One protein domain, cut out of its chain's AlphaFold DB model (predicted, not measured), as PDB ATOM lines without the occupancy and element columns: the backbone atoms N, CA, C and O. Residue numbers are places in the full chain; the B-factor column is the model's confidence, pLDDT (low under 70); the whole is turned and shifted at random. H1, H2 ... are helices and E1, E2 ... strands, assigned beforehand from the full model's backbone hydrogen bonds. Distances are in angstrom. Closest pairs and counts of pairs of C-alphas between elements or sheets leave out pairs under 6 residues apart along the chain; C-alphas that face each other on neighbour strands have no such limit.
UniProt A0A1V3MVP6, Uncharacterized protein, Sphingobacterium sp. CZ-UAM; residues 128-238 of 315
ATOM      1  N   LEU A 128     121.344 116.543 141.550       38.88
ATOM      2  CA  LEU A 128     121.329 116.052 142.940       38.88
ATOM      3  C   LEU A 128     120.175 115.058 143.183       38.88
ATOM      4  O   LEU A 128     119.727 114.955 144.323       38.88
ATOM      5  N   SER A 129     119.709 114.358 142.134       46.81
ATOM      6  CA  SER A 129     118.980 113.098 142.153       46.81
ATOM      7  C   SER A 129     119.813 112.088 142.931       46.81
ATOM      8  O   SER A 129     120.332 111.117 142.392       46.81
ATOM      9  N   VAL A 130     119.975 112.333 144.227       54.34
ATOM     10  CA  VAL A 130     120.119 111.268 145.190       54.34
ATOM     11  C   VAL A 130     118.859 110.458 144.952       54.34
ATOM     12  O   VAL A 130     117.768 111.026 145.093       54.34
ATOM     13  N   PRO A 131     118.980 109.203 144.492       58.97
ATOM     14  CA  PRO A 131     117.824 108.345 144.411       58.97
ATOM     15  C   PRO A 131     117.148 108.403 145.771       58.97
ATOM     16  O   PRO A 131     117.836 108.393 146.798       58.97
ATOM     17  N   GLY A 132     115.825 108.508 145.795       66.50
ATOM     18  CA  GLY A 132     115.116 108.360 147.046       66.50
ATOM     19  C   GLY A 132     115.615 107.086 147.731       66.50
ATOM     20  O   GLY A 132     115.968 106.092 147.081       66.50
ATOM     21  N   GLU A 133     115.676 107.107 149.047       69.81
ATOM     22  CA  GLU A 133     116.097 105.937 149.802       69.81
ATOM     23  C   GLU A 133     115.161 105.725 150.975       69.81
ATOM     24  O   GLU A 133     114.669 106.668 151.600       69.81
ATOM     25  N   PHE A 134     114.913 104.466 151.303       73.88
ATOM     26  CA  PHE A 134     114.211 104.122 152.527       73.88
ATOM     27  C   PHE A 134     115.142 104.362 153.719       73.88
ATOM     28  O   PHE A 134     116.334 104.041 153.671       73.88
ATOM     29  N   ARG A 135     114.629 104.951 154.806       69.56
ATOM     30  CA  ARG A 135     115.428 105.115 156.029       69.56
ATOM     31  C   ARG A 135     115.766 103.731 156.589       69.56
ATOM     32  O   ARG A 135     114.868 102.939 156.850       69.56
ATOM     33  N   GLY A 136     117.056 103.471 156.790       70.00
ATOM     34  CA  GLY A 136     117.571 102.134 157.117       70.00
ATOM     35  C   GLY A 136     118.066 101.343 155.899       70.00
ATOM     36  O   GLY A 136     118.561 100.235 156.067       70.00
ATOM     37  N   GLY A 137     117.990 101.925 154.696       75.50
ATOM     38  CA  GLY A 137     118.481 101.338 153.453       75.50
ATOM     39  C   GLY A 137     117.461 100.438 152.750       75.50
ATOM     40  O   GLY A 137     116.462 100.012 153.330       75.50
ATOM     41  N   MET A 138     117.729 100.139 151.476       79.75
ATOM     42  CA  MET A 138     116.864  99.286 150.651       79.75
ATOM     43  C   MET A 138     116.805  97.843 151.172       79.75
ATOM     44  O   MET A 138     115.745  97.227 151.151       79.75
ATOM     45  N   SER A 139     117.911  97.316 151.706       82.00
ATOM     46  CA  SER A 139     117.987  95.938 152.211       82.00
ATOM     47  C   SER A 139     116.976  95.654 153.323       82.00
ATOM     48  O   SER A 139     116.318  94.621 153.292       82.00
ATOM     49  N   LEU A 140     116.792  96.593 154.262       80.62
ATOM     50  CA  LEU A 140     115.828  96.436 155.354       80.62
ATOM     51  C   LEU A 140     114.380  96.435 154.848       80.62
ATOM     52  O   LEU A 140     113.538  95.714 155.384       80.62
ATOM     53  N   LEU A 141     114.075  97.244 153.825       83.19
ATOM     54  CA  LEU A 141     112.768  97.201 153.169       83.19
ATOM     55  C   LEU A 141     112.553  95.835 152.515       83.19
ATOM     56  O   LEU A 141     111.526  95.214 152.770       83.19
ATOM     57  N   LEU A 142     113.510  95.389 151.697       85.50
ATOM     58  CA  LEU A 142     113.426  94.123 150.968       85.50
ATOM     59  C   LEU A 142     113.231  92.946 151.926       85.50
ATOM     60  O   LEU A 142     112.330  92.145 151.719       85.50
ATOM     61  N   GLU A 143     113.988  92.888 153.022       84.75
ATOM     62  CA  GLU A 143     113.859  91.840 154.040       84.75
ATOM     63  C   GLU A 143     112.454  91.809 154.666       84.75
ATOM     64  O   GLU A 143     111.788  90.769 154.690       84.75
ATOM     65  N   ARG A 144     111.972  92.963 155.152       85.12
ATOM     66  CA  ARG A 144     110.646  93.069 155.781       85.12
ATOM     67  C   ARG A 144     109.533  92.732 154.800       85.12
ATOM     68  O   ARG A 144     108.560  92.082 155.182       85.12
ATOM     69  N   LEU A 145     109.681  93.177 153.559       84.44
ATOM     70  CA  LEU A 145     108.692  92.967 152.521       84.44
ATOM     71  C   LEU A 145     108.660  91.505 152.070       84.44
ATOM     72  O   LEU A 145     107.578  90.930 152.010       84.44
ATOM     73  N   SER A 146     109.819  90.871 151.863       83.44
ATOM     74  CA  SER A 146     109.926  89.438 151.567       83.44
ATOM     75  C   SER A 146     109.243  88.599 152.641       83.44
ATOM     76  O   SER A 146     108.448  87.721 152.313       83.44
ATOM     77  N   LYS A 147     109.487  88.894 153.926       84.12
ATOM     78  CA  LYS A 147     108.849  88.175 155.039       84.12
ATOM     79  C   LYS A 147     107.329  88.364 155.059       84.12
ATOM     80  O   LYS A 147     106.588  87.390 155.132       84.12
ATOM     81  N   PHE A 148     106.864  89.607 154.944       83.44
ATOM     82  CA  PHE A 148     105.434  89.934 154.942       83.44
ATOM     83  C   PHE A 148     104.671  89.252 153.800       83.44
ATOM     84  O   PHE A 148     103.533  88.807 153.967       83.44
ATOM     85  N   LEU A 149     105.303  89.199 152.629       80.25
ATOM     86  CA  LEU A 149     104.782  88.540 151.444       80.25
ATOM     87  C   LEU A 149     104.793  87.011 151.602       80.25
ATOM     88  O   LEU A 149     103.825  86.357 151.214       80.25
ATOM     89  N   LEU A 150     105.832  86.448 152.228       78.94
ATOM     90  CA  LEU A 150     105.962  85.012 152.478       78.94
ATOM     91  C   LEU A 150     104.862  84.505 153.414       78.94
ATOM     92  O   LEU A 150     104.190  83.520 153.105       78.94
ATOM     93  N   ASP A 151     104.602  85.233 154.500       78.31
ATOM     94  CA  ASP A 151     103.562  84.896 155.479       78.31
ATOM     95  C   ASP A 151     102.149  84.867 154.861       78.31
ATOM     96  O   ASP A 151     101.231  84.251 155.408       78.31
ATOM     97  N   ARG A 152     101.957  85.508 153.698       76.12
ATOM     98  CA  ARG A 152     100.677  85.549 152.972       76.12
ATOM     99  C   ARG A 152     100.685  84.828 151.621       76.12
ATOM    100  O   ARG A 152      99.654  84.802 150.949       76.12
ATOM    101  N   GLN A 153     101.782  84.148 151.275       67.69
ATOM    102  CA  GLN A 153     101.956  83.395 150.027       67.69
ATOM    103  C   GLN A 153     100.889  82.304 149.828       67.69
ATOM    104  O   GLN A 153     100.491  82.025 148.700       67.69
ATOM    105  N   GLY A 154     100.371  81.717 150.917       57.62
ATOM    106  CA  GLY A 154      99.391  80.620 150.883       57.62
ATOM    107  C   GLY A 154      98.052  80.935 150.198       57.62
ATOM    108  O   GLY A 154      97.211  80.048 150.088       57.62
ATOM    109  N   ARG A 155      97.839  82.176 149.742       55.16
ATOM    110  CA  ARG A 155      96.629  82.618 149.032       55.16
ATOM    111  C   ARG A 155      96.808  82.752 147.517       55.16
ATOM    112  O   ARG A 155      95.825  83.039 146.839       55.16
ATOM    113  N   TRP A 156      98.013  82.550 146.980       57.25
ATOM    114  CA  TRP A 156      98.349  82.998 145.629       57.25
ATOM    115  C   TRP A 156      99.043  81.934 144.782       57.25
ATOM    116  O   TRP A 156     100.120  81.451 145.114       57.25
ATOM    117  N   GLY A 157      98.445  81.607 143.635       52.25
ATOM    118  CA  GLY A 157      99.030  80.734 142.611       52.25
ATOM    119  C   GLY A 157     100.039  81.452 141.706       52.25
ATOM    120  O   GLY A 157      99.968  81.303 140.489       52.25
ATOM    121  N   LEU A 158     100.933  82.271 142.269       55.22
ATOM    122  CA  LEU A 158     101.762  83.209 141.505       55.22
ATOM    123  C   LEU A 158     103.221  82.770 141.455       55.22
ATOM    124  O   LEU A 158     103.954  82.884 142.432       55.22
ATOM    125  N   ASN A 159     103.644  82.284 140.286       56.28
ATOM    126  CA  ASN A 159     105.030  81.882 140.044       56.28
ATOM    127  C   ASN A 159     105.954  83.072 139.723       56.28
ATOM    128  O   ASN A 159     107.152  82.962 139.960       56.28
ATOM    129  N   LEU A 160     105.432  84.195 139.210       57.00
ATOM    130  CA  LEU A 160     106.183  85.415 138.879       57.00
ATOM    131  C   LEU A 160     105.236  86.624 138.913       57.00
ATOM    132  O   LEU A 160     104.143  86.559 138.343       57.00
ATOM    133  N   SER A 161     105.629  87.737 139.536       71.81
ATOM    134  CA  SER A 161     104.942  89.027 139.336       71.81
ATOM    135  C   SER A 161     105.904  90.205 139.507       71.81
ATOM    136  O   SER A 161     107.072  90.042 139.854       71.81
ATOM    137  N   SER A 162     105.408  91.406 139.256       78.56
ATOM    138  CA  SER A 162     106.101  92.653 139.558       78.56
ATOM    139  C   SER A 162     105.129  93.605 140.236       78.56
ATOM    140  O   SER A 162     103.917  93.462 140.069       78.56
ATOM    141  N   PHE A 163     105.649  94.567 140.989       78.56
ATOM    142  CA  PHE A 163     104.889  95.722 141.447       78.56
ATOM    143  C   PHE A 163     105.737  96.987 141.410       78.56
ATOM    144  O   PHE A 163     106.942  96.962 141.646       78.56
ATOM    145  N   THR A 164     105.089  98.118 141.139       80.62
ATOM    146  CA  THR A 164     105.725  99.435 141.210       80.62
ATOM    147  C   THR A 164     105.175 100.213 142.399       80.62
ATOM    148  O   THR A 164     103.956 100.328 142.557       80.62
ATOM    149  N   LEU A 165     106.073 100.753 143.223       80.56
ATOM    150  CA  LEU A 165     105.765 101.697 144.293       80.56
ATOM    151  C   LEU A 165     105.976 103.116 143.783       80.56
ATOM    152  O   LEU A 165     107.064 103.416 143.301       80.56
ATOM    153  N   TYR A 166     104.977 103.979 143.930       78.81
ATOM    154  CA  TYR A 166     105.100 105.417 143.699       78.81
ATOM    155  C   TYR A 166     105.049 106.151 145.038       78.81
ATOM    156  O   TYR A 166     104.208 105.861 145.894       78.81
ATOM    157  N   MET A 167     105.965 107.095 145.215       74.94
ATOM    158  CA  MET A 167     106.217 107.779 146.480       74.94
ATOM    159  C   MET A 167     105.901 109.267 146.345       74.94
ATOM    160  O   MET A 167     106.392 109.927 145.422       74.94
ATOM    161  N   ASP A 168     105.096 109.787 147.273       69.38
ATOM    162  CA  ASP A 168     104.862 111.224 147.433       69.38
ATOM    163  C   ASP A 168     106.076 111.901 148.089       69.38
ATOM    164  O   ASP A 168     106.767 111.291 148.894       69.38
ATOM    165  N   CYS A 169     106.339 113.157 147.743       61.91
ATOM    166  CA  CYS A 169     107.357 113.999 148.362       61.91
ATOM    167  C   CYS A 169     107.000 114.456 149.788       61.91
ATOM    168  O   CYS A 169     107.896 114.820 150.558       61.91
ATOM    169  N   GLU A 170     105.714 114.453 150.147       56.47
ATOM    170  CA  GLU A 170     105.283 114.690 151.518       56.47
ATOM    171  C   GLU A 170     105.439 113.397 152.326       56.47
ATOM    172  O   GLU A 170     105.172 112.305 151.841       56.47
ATOM    173  N   LEU A 171     105.860 113.504 153.591       47.97
ATOM    174  CA  LEU A 171     105.983 112.391 154.551       47.97
ATOM    175  C   LEU A 171     104.629 111.703 154.872       47.97
ATOM    176  O   LEU A 171     104.496 111.065 155.920       47.97
ATOM    177  N   SER A 172     103.616 111.859 154.014       46.31
ATOM    178  CA  SER A 172     102.334 111.182 154.098       46.31
ATOM    179  C   SER A 172     102.571 109.671 153.983       46.31
ATOM    180  O   SER A 172     103.371 109.161 153.202       46.31
ATOM    181  N   SER A 173     101.972 108.944 154.914       46.16
ATOM    182  CA  SER A 173     102.505 107.709 155.493       46.16
ATOM    183  C   SER A 173     102.387 106.442 154.636       46.16
ATOM    184  O   SER A 173     102.502 105.349 155.187       46.16
ATOM    185  N   LEU A 174     102.130 106.545 153.331       51.56
ATOM    186  CA  LEU A 174     101.811 105.389 152.494       51.56
ATOM    187  C   LEU A 174     102.393 105.518 151.078       51.56
ATOM    188  O   LEU A 174     101.806 106.197 150.240       51.56
ATOM    189  N   PRO A 175     103.508 104.825 150.780       59.19
ATOM    190  CA  PRO A 175     103.838 104.393 149.428       59.19
ATOM    191  C   PRO A 175     102.615 103.794 148.768       59.19
ATOM    192  O   PRO A 175     101.955 102.918 149.336       59.19
ATOM    193  N   LEU A 176     102.321 104.245 147.563       64.12
ATOM    194  CA  LEU A 176     101.190 103.716 146.844       64.12
ATOM    195  C   LEU A 176     101.703 102.679 145.838       64.12
ATOM    196  O   LEU A 176     102.451 102.989 144.908       64.12
ATOM    197  N   ALA A 177     101.359 101.417 146.087       63.44
ATOM    198  CA  ALA A 177     101.633 100.306 145.184       63.44
ATOM    199  C   ALA A 177     100.576 100.275 144.073       63.44
ATOM    200  O   ALA A 177      99.386 100.337 144.380       63.44
ATOM    201  N   TYR A 178     100.991 100.184 142.806       64.69
ATOM    202  CA  TYR A 178     100.068 100.419 141.681       64.69
ATOM    203  C   TYR A 178     100.140  99.446 140.507       64.69
ATOM    204  O   TYR A 178      99.173  99.352 139.761       64.69
ATOM    205  N   ASP A 179     101.246  98.726 140.326       61.91
ATOM    206  CA  ASP A 179     101.477  97.950 139.096       61.91
ATOM    207  C   ASP A 179     101.655  96.451 139.362       61.91
ATOM    208  O   ASP A 179     102.693  95.884 139.040       61.91
ATOM    209  N   GLY A 180     100.666  95.828 140.012       64.25
ATOM    210  CA  GLY A 180     100.681  94.407 140.374       64.25
ATOM    211  C   GLY A 180      99.281  93.796 140.446       64.25
ATOM    212  O   GLY A 180      98.281  94.445 140.141       64.25
ATOM    213  N   GLU A 181      99.194  92.528 140.843       70.94
ATOM    214  CA  GLU A 181      97.906  91.863 141.065       70.94
ATOM    215  C   GLU A 181      97.099  92.574 142.170       70.94
ATOM    216  O   GLU A 181      97.686  92.892 143.208       70.94
ATOM    217  N   PRO A 182      95.775  92.801 142.016       73.12
ATOM    218  CA  PRO A 182      94.986  93.578 142.979       73.12
ATOM    219  C   PRO A 182      95.120  93.097 144.428       73.12
ATOM    220  O   PRO A 182      95.264  93.901 145.346       73.12
ATOM    221  N   ALA A 183      95.162  91.778 144.643       73.94
ATOM    222  CA  ALA A 183      95.351  91.203 145.972       73.94
ATOM    223  C   ALA A 183      96.730  91.538 146.576       73.94
ATOM    224  O   ALA A 183      96.837  91.761 147.783       73.94
ATOM    225  N   VAL A 184      97.778  91.589 145.748       74.31
ATOM    226  CA  VAL A 184      99.133  91.979 146.164       74.31
ATOM    227  C   VAL A 184      99.168  93.472 146.473       74.31
ATOM    228  O   VAL A 184      99.683  93.860 147.516       74.31
ATOM    229  N   VAL A 185      98.559  94.307 145.626       73.94
ATOM    230  CA  VAL A 185      98.465  95.761 145.837       73.94
ATOM    231  C   VAL A 185      97.780  96.093 147.166       73.94
ATOM    232  O   VAL A 185      98.314  96.889 147.940       73.94
ATOM    233  N   GLU A 186      96.650  95.458 147.477       76.06
ATOM    234  CA  GLU A 186      95.946  95.675 148.749       76.06
ATOM    235  C   GLU A 186      96.784  95.272 149.965       76.06
ATOM    236  O   GLU A 186      96.833  95.989 150.967       76.06
ATOM    237  N   LEU A 187      97.522  94.168 149.880       78.06
ATOM    238  CA  LEU A 187      98.426  93.781 150.959       78.06
ATOM    239  C   LEU A 187      99.637  94.702 151.082       78.06
ATOM    240  O   LEU A 187     100.065  94.980 152.198       78.06
ATOM    241  N   LEU A 188     100.181  95.210 149.977       79.50
ATOM    242  CA  LEU A 188     101.250  96.207 150.021       79.50
ATOM    243  C   LEU A 188     100.763  97.491 150.702       79.50
ATOM    244  O   LEU A 188     101.470  98.034 151.550       79.50
ATOM    245  N   LYS A 189      99.535  97.940 150.417       77.12
ATOM    246  CA  LYS A 189      98.920  99.067 151.138       77.12
ATOM    247  C   LYS A 189      98.840  98.789 152.644       77.12
ATOM    248  O   LYS A 189      99.212  99.656 153.433       77.12
ATOM    249  N   GLN A 190      98.431  97.580 153.049       79.56
ATOM    250  CA  GLN A 190      98.421  97.169 154.462       79.56
ATOM    251  C   GLN A 190      99.825  97.179 155.079       79.56
ATOM    252  O   GLN A 190     100.019  97.774 156.136       79.56
ATOM    253  N   PHE A 191     100.821  96.601 154.398       81.88
ATOM    254  CA  PHE A 191     102.218  96.600 154.847       81.88
ATOM    255  C   PHE A 191     102.704  98.009 155.157       81.88
ATOM    256  O   PHE A 191     103.249  98.282 156.226       81.88
ATOM    257  N   PHE A 192     102.501  98.926 154.216       76.31
ATOM    258  CA  PHE A 192     102.975 100.285 154.378       76.31
ATOM    259  C   PHE A 192     102.207 101.047 155.460       76.31
ATOM    260  O   PHE A 192     102.816 101.858 156.162       76.31
ATOM    261  N   ALA A 193     100.919 100.743 155.658       76.69
ATOM    262  CA  ALA A 193     100.116 101.320 156.737       76.69
ATOM    263  C   ALA A 193     100.626 100.879 158.114       76.69
ATOM    264  O   ALA A 193     100.710 101.692 159.038       76.69
ATOM    265  N   GLU A 194     100.986  99.602 158.234       78.75
ATOM    266  CA  GLU A 194     101.464  98.980 159.469       78.75
ATOM    267  C   GLU A 194     102.892  99.415 159.814       78.75
ATOM    268  O   GLU A 194     103.166  99.846 160.935       78.75
ATOM    269  N   ILE A 195     103.815  99.319 158.855       73.75
ATOM    270  CA  ILE A 195     105.250  99.467 159.123       73.75
ATOM    271  C   ILE A 195     105.693 100.939 159.099       73.75
ATOM    272  O   ILE A 195     106.723 101.268 159.692       73.75
ATOM    273  N   LYS A 196     104.926 101.834 158.450       71.50
ATOM    274  CA  LYS A 196     105.216 103.279 158.345       71.50
ATOM    275  C   LYS A 196     106.667 103.563 157.943       71.50
ATOM    276  O   LYS A 196     107.339 104.393 158.557       71.50
ATOM    277  N   ILE A 197     107.178 102.831 156.949       69.25
ATOM    278  CA  ILE A 197     108.583 102.936 156.532       69.25
ATOM    279  C   ILE A 197     108.838 104.357 156.016       69.25
ATOM    280  O   ILE A 197     108.270 104.739 154.992       69.25
ATOM    281  N   PRO A 198     109.700 105.149 156.678       70.69
ATOM    282  CA  PRO A 198     110.001 106.484 156.202       70.69
ATOM    283  C   PRO A 198     110.875 106.393 154.955       70.69
ATOM    284  O   PRO A 198     111.829 105.613 154.905       70.69
ATOM    285  N   HIS A 199     110.615 107.260 153.989       71.38
ATOM    286  CA  HIS A 199     111.461 107.425 152.820       71.38
ATOM    287  C   HIS A 199     112.086 108.822 152.834       71.38
ATOM    288  O   HIS A 199     111.556 109.765 153.429       71.38
ATOM    289  N   LYS A 200     113.259 108.947 152.227       71.62
ATOM    290  CA  LYS A 200     113.840 110.232 151.864       71.62
ATOM    291  C   LYS A 200     113.509 110.458 150.394       71.62
ATOM    292  O   LYS A 200     113.883 109.608 149.586       71.62
ATOM    293  N   PRO A 201     112.807 111.544 150.041       69.00
ATOM    294  CA  PRO A 201     112.562 111.845 148.642       69.00
ATOM    295  C   PRO A 201     113.892 112.120 147.945       69.00
ATOM    296  O   PRO A 201     114.833 112.641 148.559       69.00
ATOM    297  N   GLY A 202     113.951 111.807 146.653       67.75
ATOM    298  CA  GLY A 202     115.024 112.323 145.818       67.75
ATOM    299  C   GLY A 202     114.987 113.850 145.808       67.75
ATOM    300  O   GLY A 202     113.954 114.465 146.082       67.75
ATOM    301  N   ILE A 203     116.114 114.498 145.529       64.75
ATOM    302  CA  ILE A 203     116.198 115.961 145.520       64.75
ATOM    303  C   ILE A 203     116.600 116.431 144.124       64.75
ATOM    304  O   ILE A 203     117.413 115.829 143.451       64.75
ATOM    305  N   TYR A 204     116.043 117.535 143.649       64.06
ATOM    306  CA  TYR A 204     116.458 118.162 142.400       64.06
ATOM    307  C   TYR A 204     116.595 119.655 142.600       64.06
ATOM    308  O   TYR A 204     115.628 120.352 142.906       64.06
ATOM    309  N   TYR A 205     117.832 120.144 142.491       56.56
ATOM    310  CA  TYR A 205     118.201 121.528 142.809       56.56
ATOM    311  C   TYR A 205     117.660 122.013 144.167       56.56
ATOM    312  O   TYR A 205     117.207 123.149 144.309       56.56
ATOM    313  N   GLY A 206     117.703 121.139 145.177       56.22
ATOM    314  CA  GLY A 206     117.230 121.440 146.529       56.22
ATOM    315  C   GLY A 206     115.715 121.336 146.723       56.22
ATOM    316  O   GLY A 206     115.247 121.611 147.823       56.22
ATOM    317  N   LYS A 207     114.947 120.938 145.700       62.78
ATOM    318  CA  LYS A 207     113.521 120.615 145.840       62.78
ATOM    319  C   LYS A 207     113.311 119.106 145.943       62.78
ATOM    320  O   LYS A 207     113.898 118.393 145.133       62.78
ATOM    321  N   PRO A 208     112.464 118.620 146.858       66.44
ATOM    322  CA  PRO A 208     112.014 117.236 146.839       66.44
ATOM    323  C   PRO A 208     111.417 116.854 145.478       66.44
ATOM    324  O   PRO A 208     110.760 117.665 144.818       66.44
ATOM    325  N   MET A 209     111.669 115.620 145.068       73.25
ATOM    326  CA  MET A 209     111.049 114.955 143.935       73.25
ATOM    327  C   MET A 209     110.226 113.773 144.417       73.25
ATOM    328  O   MET A 209     110.497 113.182 145.461       73.25
ATOM    329  N   TYR A 210     109.251 113.423 143.596       79.38
ATOM    330  CA  TYR A 210     108.537 112.165 143.688       79.38
ATOM    331  C   TYR A 210     109.396 111.074 143.049       79.38
ATOM    332  O   TYR A 210     110.151 111.357 142.117       79.38
ATOM    333  N   CYS A 211     109.275 109.830 143.494       77.94
ATOM    334  CA  CYS A 211     110.018 108.726 142.892       77.94
ATOM    335  C   CYS A 211     109.168 107.467 142.748       77.94
ATOM    336  O   CYS A 211     108.124 107.326 143.388       77.94
ATOM    337  N   SER A 212     109.620 106.548 141.898       80.88
ATOM    338  CA  SER A 212     109.052 105.206 141.820       80.88
ATOM    339  C   SER A 212     110.115 104.119 141.817       80.88
ATOM    340  O   SER A 212     111.169 104.298 141.204       80.88
ATOM    341  N   TYR A 213     109.776 102.966 142.390       82.00
ATOM    342  CA  TYR A 213     110.600 101.756 142.389       82.00
ATOM    343  C   TYR A 213     109.800 100.592 141.830       82.00
ATOM    344  O   TYR A 213     108.710 100.306 142.330       82.00
ATOM    345  N   ARG A 214     110.344  99.900 140.832       83.88
ATOM    346  CA  ARG A 214     109.800  98.629 140.353       83.88
ATOM    347  C   ARG A 214     110.512  97.477 141.043       83.88
ATOM    348  O   ARG A 214     111.737  97.386 140.960       83.88
ATOM    349  N   PHE A 215     109.734  96.597 141.651       83.62
ATOM    350  CA  PHE A 215     110.201  95.358 142.243       83.62
ATOM    351  C   PHE A 215     109.653  94.178 141.460       83.62
ATOM    352  O   PHE A 215     108.447  94.093 141.223       83.62
ATOM    353  N   ASP A 216     110.536  93.257 141.113       83.06
ATOM    354  CA  ASP A 216     110.148  91.935 140.649       83.06
ATOM    355  C   ASP A 216     110.307  90.966 141.822       83.06
ATOM    356  O   ASP A 216     111.227  91.095 142.636       83.06
ATOM    357  N   TRP A 217     109.379  90.018 141.939       80.88
ATOM    358  CA  TRP A 217     109.437  88.999 142.983       80.88
ATOM    359  C   TRP A 217     109.302  87.600 142.406       80.88
ATOM    360  O   TRP A 217     108.588  87.359 141.426       80.88
ATOM    361  N   MET A 218     109.998  86.666 143.036       75.88
ATOM    362  CA  MET A 218     109.938  85.258 142.690       75.88
ATOM    363  C   MET A 218     109.803  84.438 143.961       75.88
ATOM    364  O   MET A 218     110.604  84.569 144.890       75.88
ATOM    365  N   ALA A 219     108.798  83.570 143.981       71.19
ATOM    366  CA  ALA A 219     108.674  82.531 144.984       71.19
ATOM    367  C   ALA A 219     109.453  81.298 144.520       71.19
ATOM    368  O   ALA A 219     109.133  80.708 143.485       71.19
ATOM    369  N   ASN A 220     110.472  80.888 145.272       67.19
ATOM    370  CA  ASN A 220     111.203  79.664 144.959       67.19
ATOM    371  C   ASN A 220     110.515  78.425 145.570       67.19
ATOM    372  O   ASN A 220     109.661  78.513 146.458       67.19
ATOM    373  N   LYS A 221     110.906  77.232 145.102       61.88
ATOM    374  CA  LYS A 221     110.350  75.945 145.568       61.88
ATOM    375  C   LYS A 221     110.577  75.678 147.066       61.88
ATOM    376  O   LYS A 221     109.896  74.825 147.626       61.88
ATOM    377  N   ASN A 222     111.484  76.417 147.706       64.38
ATOM    378  CA  ASN A 222     111.815  76.295 149.125       64.38
ATOM    379  C   ASN A 222     110.955  77.199 150.025       64.38
ATOM    380  O   ASN A 222     111.219  77.270 151.220       64.38
ATOM    381  N   LYS A 223     109.913  77.854 149.483       66.50
ATOM    382  CA  LYS A 223     109.107  78.865 150.192       66.50
ATOM    383  C   LYS A 223     109.942  80.067 150.643       66.50
ATOM    384  O   LYS A 223     109.758  80.581 151.739       66.50
ATOM    385  N   GLU A 224     110.860  80.526 149.805       70.81
ATOM    386  CA  GLU A 224     111.529  81.811 149.997       70.81
ATOM    387  C   GLU A 224     111.059  82.782 148.914       70.81
ATOM    388  O   GLU A 224     110.801  82.387 147.772       70.81
ATOM    389  N   ILE A 225     110.949  84.060 149.277       74.00
ATOM    390  CA  ILE A 225     110.611  85.142 148.354       74.00
ATOM    391  C   ILE A 225     111.851  85.990 148.118       74.00
ATOM    392  O   ILE A 225     112.344  86.660 149.030       74.00
ATOM    393  N   MET A 226     112.313  85.992 146.872       77.56
ATOM    394  CA  MET A 226     113.334  86.917 146.400       77.56
ATOM    395  C   MET A 226     112.657  88.157 145.822       77.56
ATOM    396  O   MET A 226     111.723  88.029 145.032       77.56
ATOM    397  N   LEU A 227     113.125  89.335 146.234       83.25
ATOM    398  CA  LEU A 227     112.684  90.636 145.738       83.25
ATOM    399  C   LEU A 227     113.880  91.378 145.152       83.25
ATOM    400  O   LEU A 227     114.835  91.654 145.878       83.25
ATOM    401  N   ASP A 228     113.774  91.773 143.889       81.44
ATOM    402  CA  ASP A 228     114.789  92.567 143.203       81.44
ATOM    403  C   ASP A 228     114.208  93.918 142.779       81.44
ATOM    404  O   ASP A 228     113.177  93.995 142.112       81.44
ATOM    405  N   CYS A 229     114.881  95.009 143.154       82.00
ATOM    406  CA  CYS A 229     114.535  96.356 142.703       82.00
ATOM    407  C   CYS A 229     115.171  96.613 141.331       82.00
ATOM    408  O   CYS A 229     116.376  96.846 141.239       82.00
ATOM    409  N   LEU A 230     114.366  96.592 140.268       73.56
ATOM    410  CA  LEU A 230     114.860  96.630 138.890       73.56
ATOM    411  C   LEU A 230     114.960  98.035 138.295       73.56
ATOM    412  O   LEU A 230     115.837  98.289 137.472       73.56
ATOM    413  N   VAL A 231     114.041  98.940 138.650       75.69
ATOM    414  CA  VAL A 231     113.944 100.258 138.001       75.69
ATOM    415  C   VAL A 231     113.638 101.346 139.018       75.69
ATOM    416  O   VAL A 231     112.739 101.197 139.843       75.69
ATOM    417  N   TYR A 232     114.355 102.461 138.892       76.50
ATOM    418  CA  TYR A 232     114.147 103.691 139.645       76.50
ATOM    419  C   TYR A 232     113.823 104.846 138.690       76.50
ATOM    420  O   TYR A 232     114.548 105.051 137.714       76.50
ATOM    421  N   ASN A 233     112.769 105.614 138.976       79.81
ATOM    422  CA  ASN A 233     112.448 106.841 138.240       79.81
ATOM    423  C   ASN A 233     112.220 108.020 139.185       79.81
ATOM    424  O   ASN A 233     111.573 107.876 140.221       79.81
ATOM    425  N   ASP A 234     112.679 109.193 138.750       78.69
ATOM    426  CA  ASP A 234     112.402 110.488 139.369       78.69
ATOM    427  C   ASP A 234     111.291 111.229 138.622       78.69
ATOM    428  O   ASP A 234     111.315 111.364 137.391       78.69
ATOM    429  N   TYR A 235     110.360 111.784 139.390       80.81
ATOM    430  CA  TYR A 235     109.258 112.590 138.904       80.81
ATOM    431  C   TYR A 235     109.239 113.957 139.570       80.81
ATOM    432  O   TYR A 235     109.435 114.154 140.769       80.81
ATOM    433  N   PHE A 236     108.953 114.941 138.741       78.81
ATOM    434  CA  PHE A 236     108.852 116.325 139.128       78.81
ATOM    435  C   PHE A 236     107.514 116.623 139.791       78.81
ATOM    436  O   PHE A 236     107.501 117.303 140.813       78.81
ATOM    437  N   ASN A 237     106.416 116.129 139.224       80.69
ATOM    438  CA  ASN A 237     105.076 116.282 139.777       80.69
ATOM    439  C   ASN A 237     104.291 114.989 139.545       80.69
ATOM    440  O   ASN A 237     104.449 114.368 138.489       80.69
ATOM    441  N   ILE A 238     103.422 114.640 140.490       81.38
ATOM    442  CA  ILE A 238     102.462 113.544 140.364       81.38
ATOM    443  C   ILE A 238     101.074 114.068 140.733       81.38
ATOM    444  O   ILE A 238     100.942 114.859 141.663       81.38
TER     445      ILE A 238
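What this domain is: This is residues 128 to 238 of the 315 residues of an uncharacterized protein of Sphingobacterium sp. CZ-UAM (UniProt A0A1V3MVP6). A twisted sheet of three long strands makes a wall, with H1 slanting over E3 on one face; H2 only grazes the sheet near E1, and two long loops join H2 to E1 and E2. The 111 printed residues hold two named helices and three named strands in the order H1, E1, H2, E2, E3; the sheet runs E1, E2, E3, antiparallel. The class is mixed, helices and strands, with 55 residues in named elements, under half. The whole is compact, with a radius of gyration of the C-alphas of 14.1 A, and only just elongated, spanning 46 by 23 by 23 A.

How they stand to each other: Start with H1, residues 138 to 150, which is on the sheet at a height of 7.5 A, making two layers, a helix on one face of a sheet. It lies over E3, residues 225 to 235, and runs slantwise to it at 47 degrees on the local plane; look at the closest C-alphas, Ser 146 and Ile 225, 5.4 A apart. Next come E1, residues 161 to 167, and H2, residues 182 to 195, which only grazes the sheet with residues 184 to 188. H1 and H2 are close but not clearly touching, their closest C-alphas, Phe 148 and Phe 191, 7.4 A apart, at a steep tilt of 57 degrees, opposite ways. E2, residues 210 to 219, is the inner strand: N 163 and O 215 stand 2.8 A apart towards E1, and N 212 and O 233 2.9 A towards E3, its hairpin partner. In H1 and H2 every O i to N i+4 pair is within hydrogen-bond range.

Where its parts are: Find C-alpha 138 at (116.864, 99.286, 150.651), where H1 begins its 18.1 A. E1 covers 20.1 A, H2 20.0 A and E2 29.7 A. E3 runs 29.1 A to C-alpha 235 at (109.258, 112.590, 138.904).

The domain as a whole: The C-alphas farthest apart, Tyr 205 and Lys 221, are 46.3 A apart. The printed part has no cut; the links E1 to H2 and H2 to E2 are long. Mean pLDDT of the printed part is 71.4, with residues 168 to 180 and 201 to 208 among those under 70.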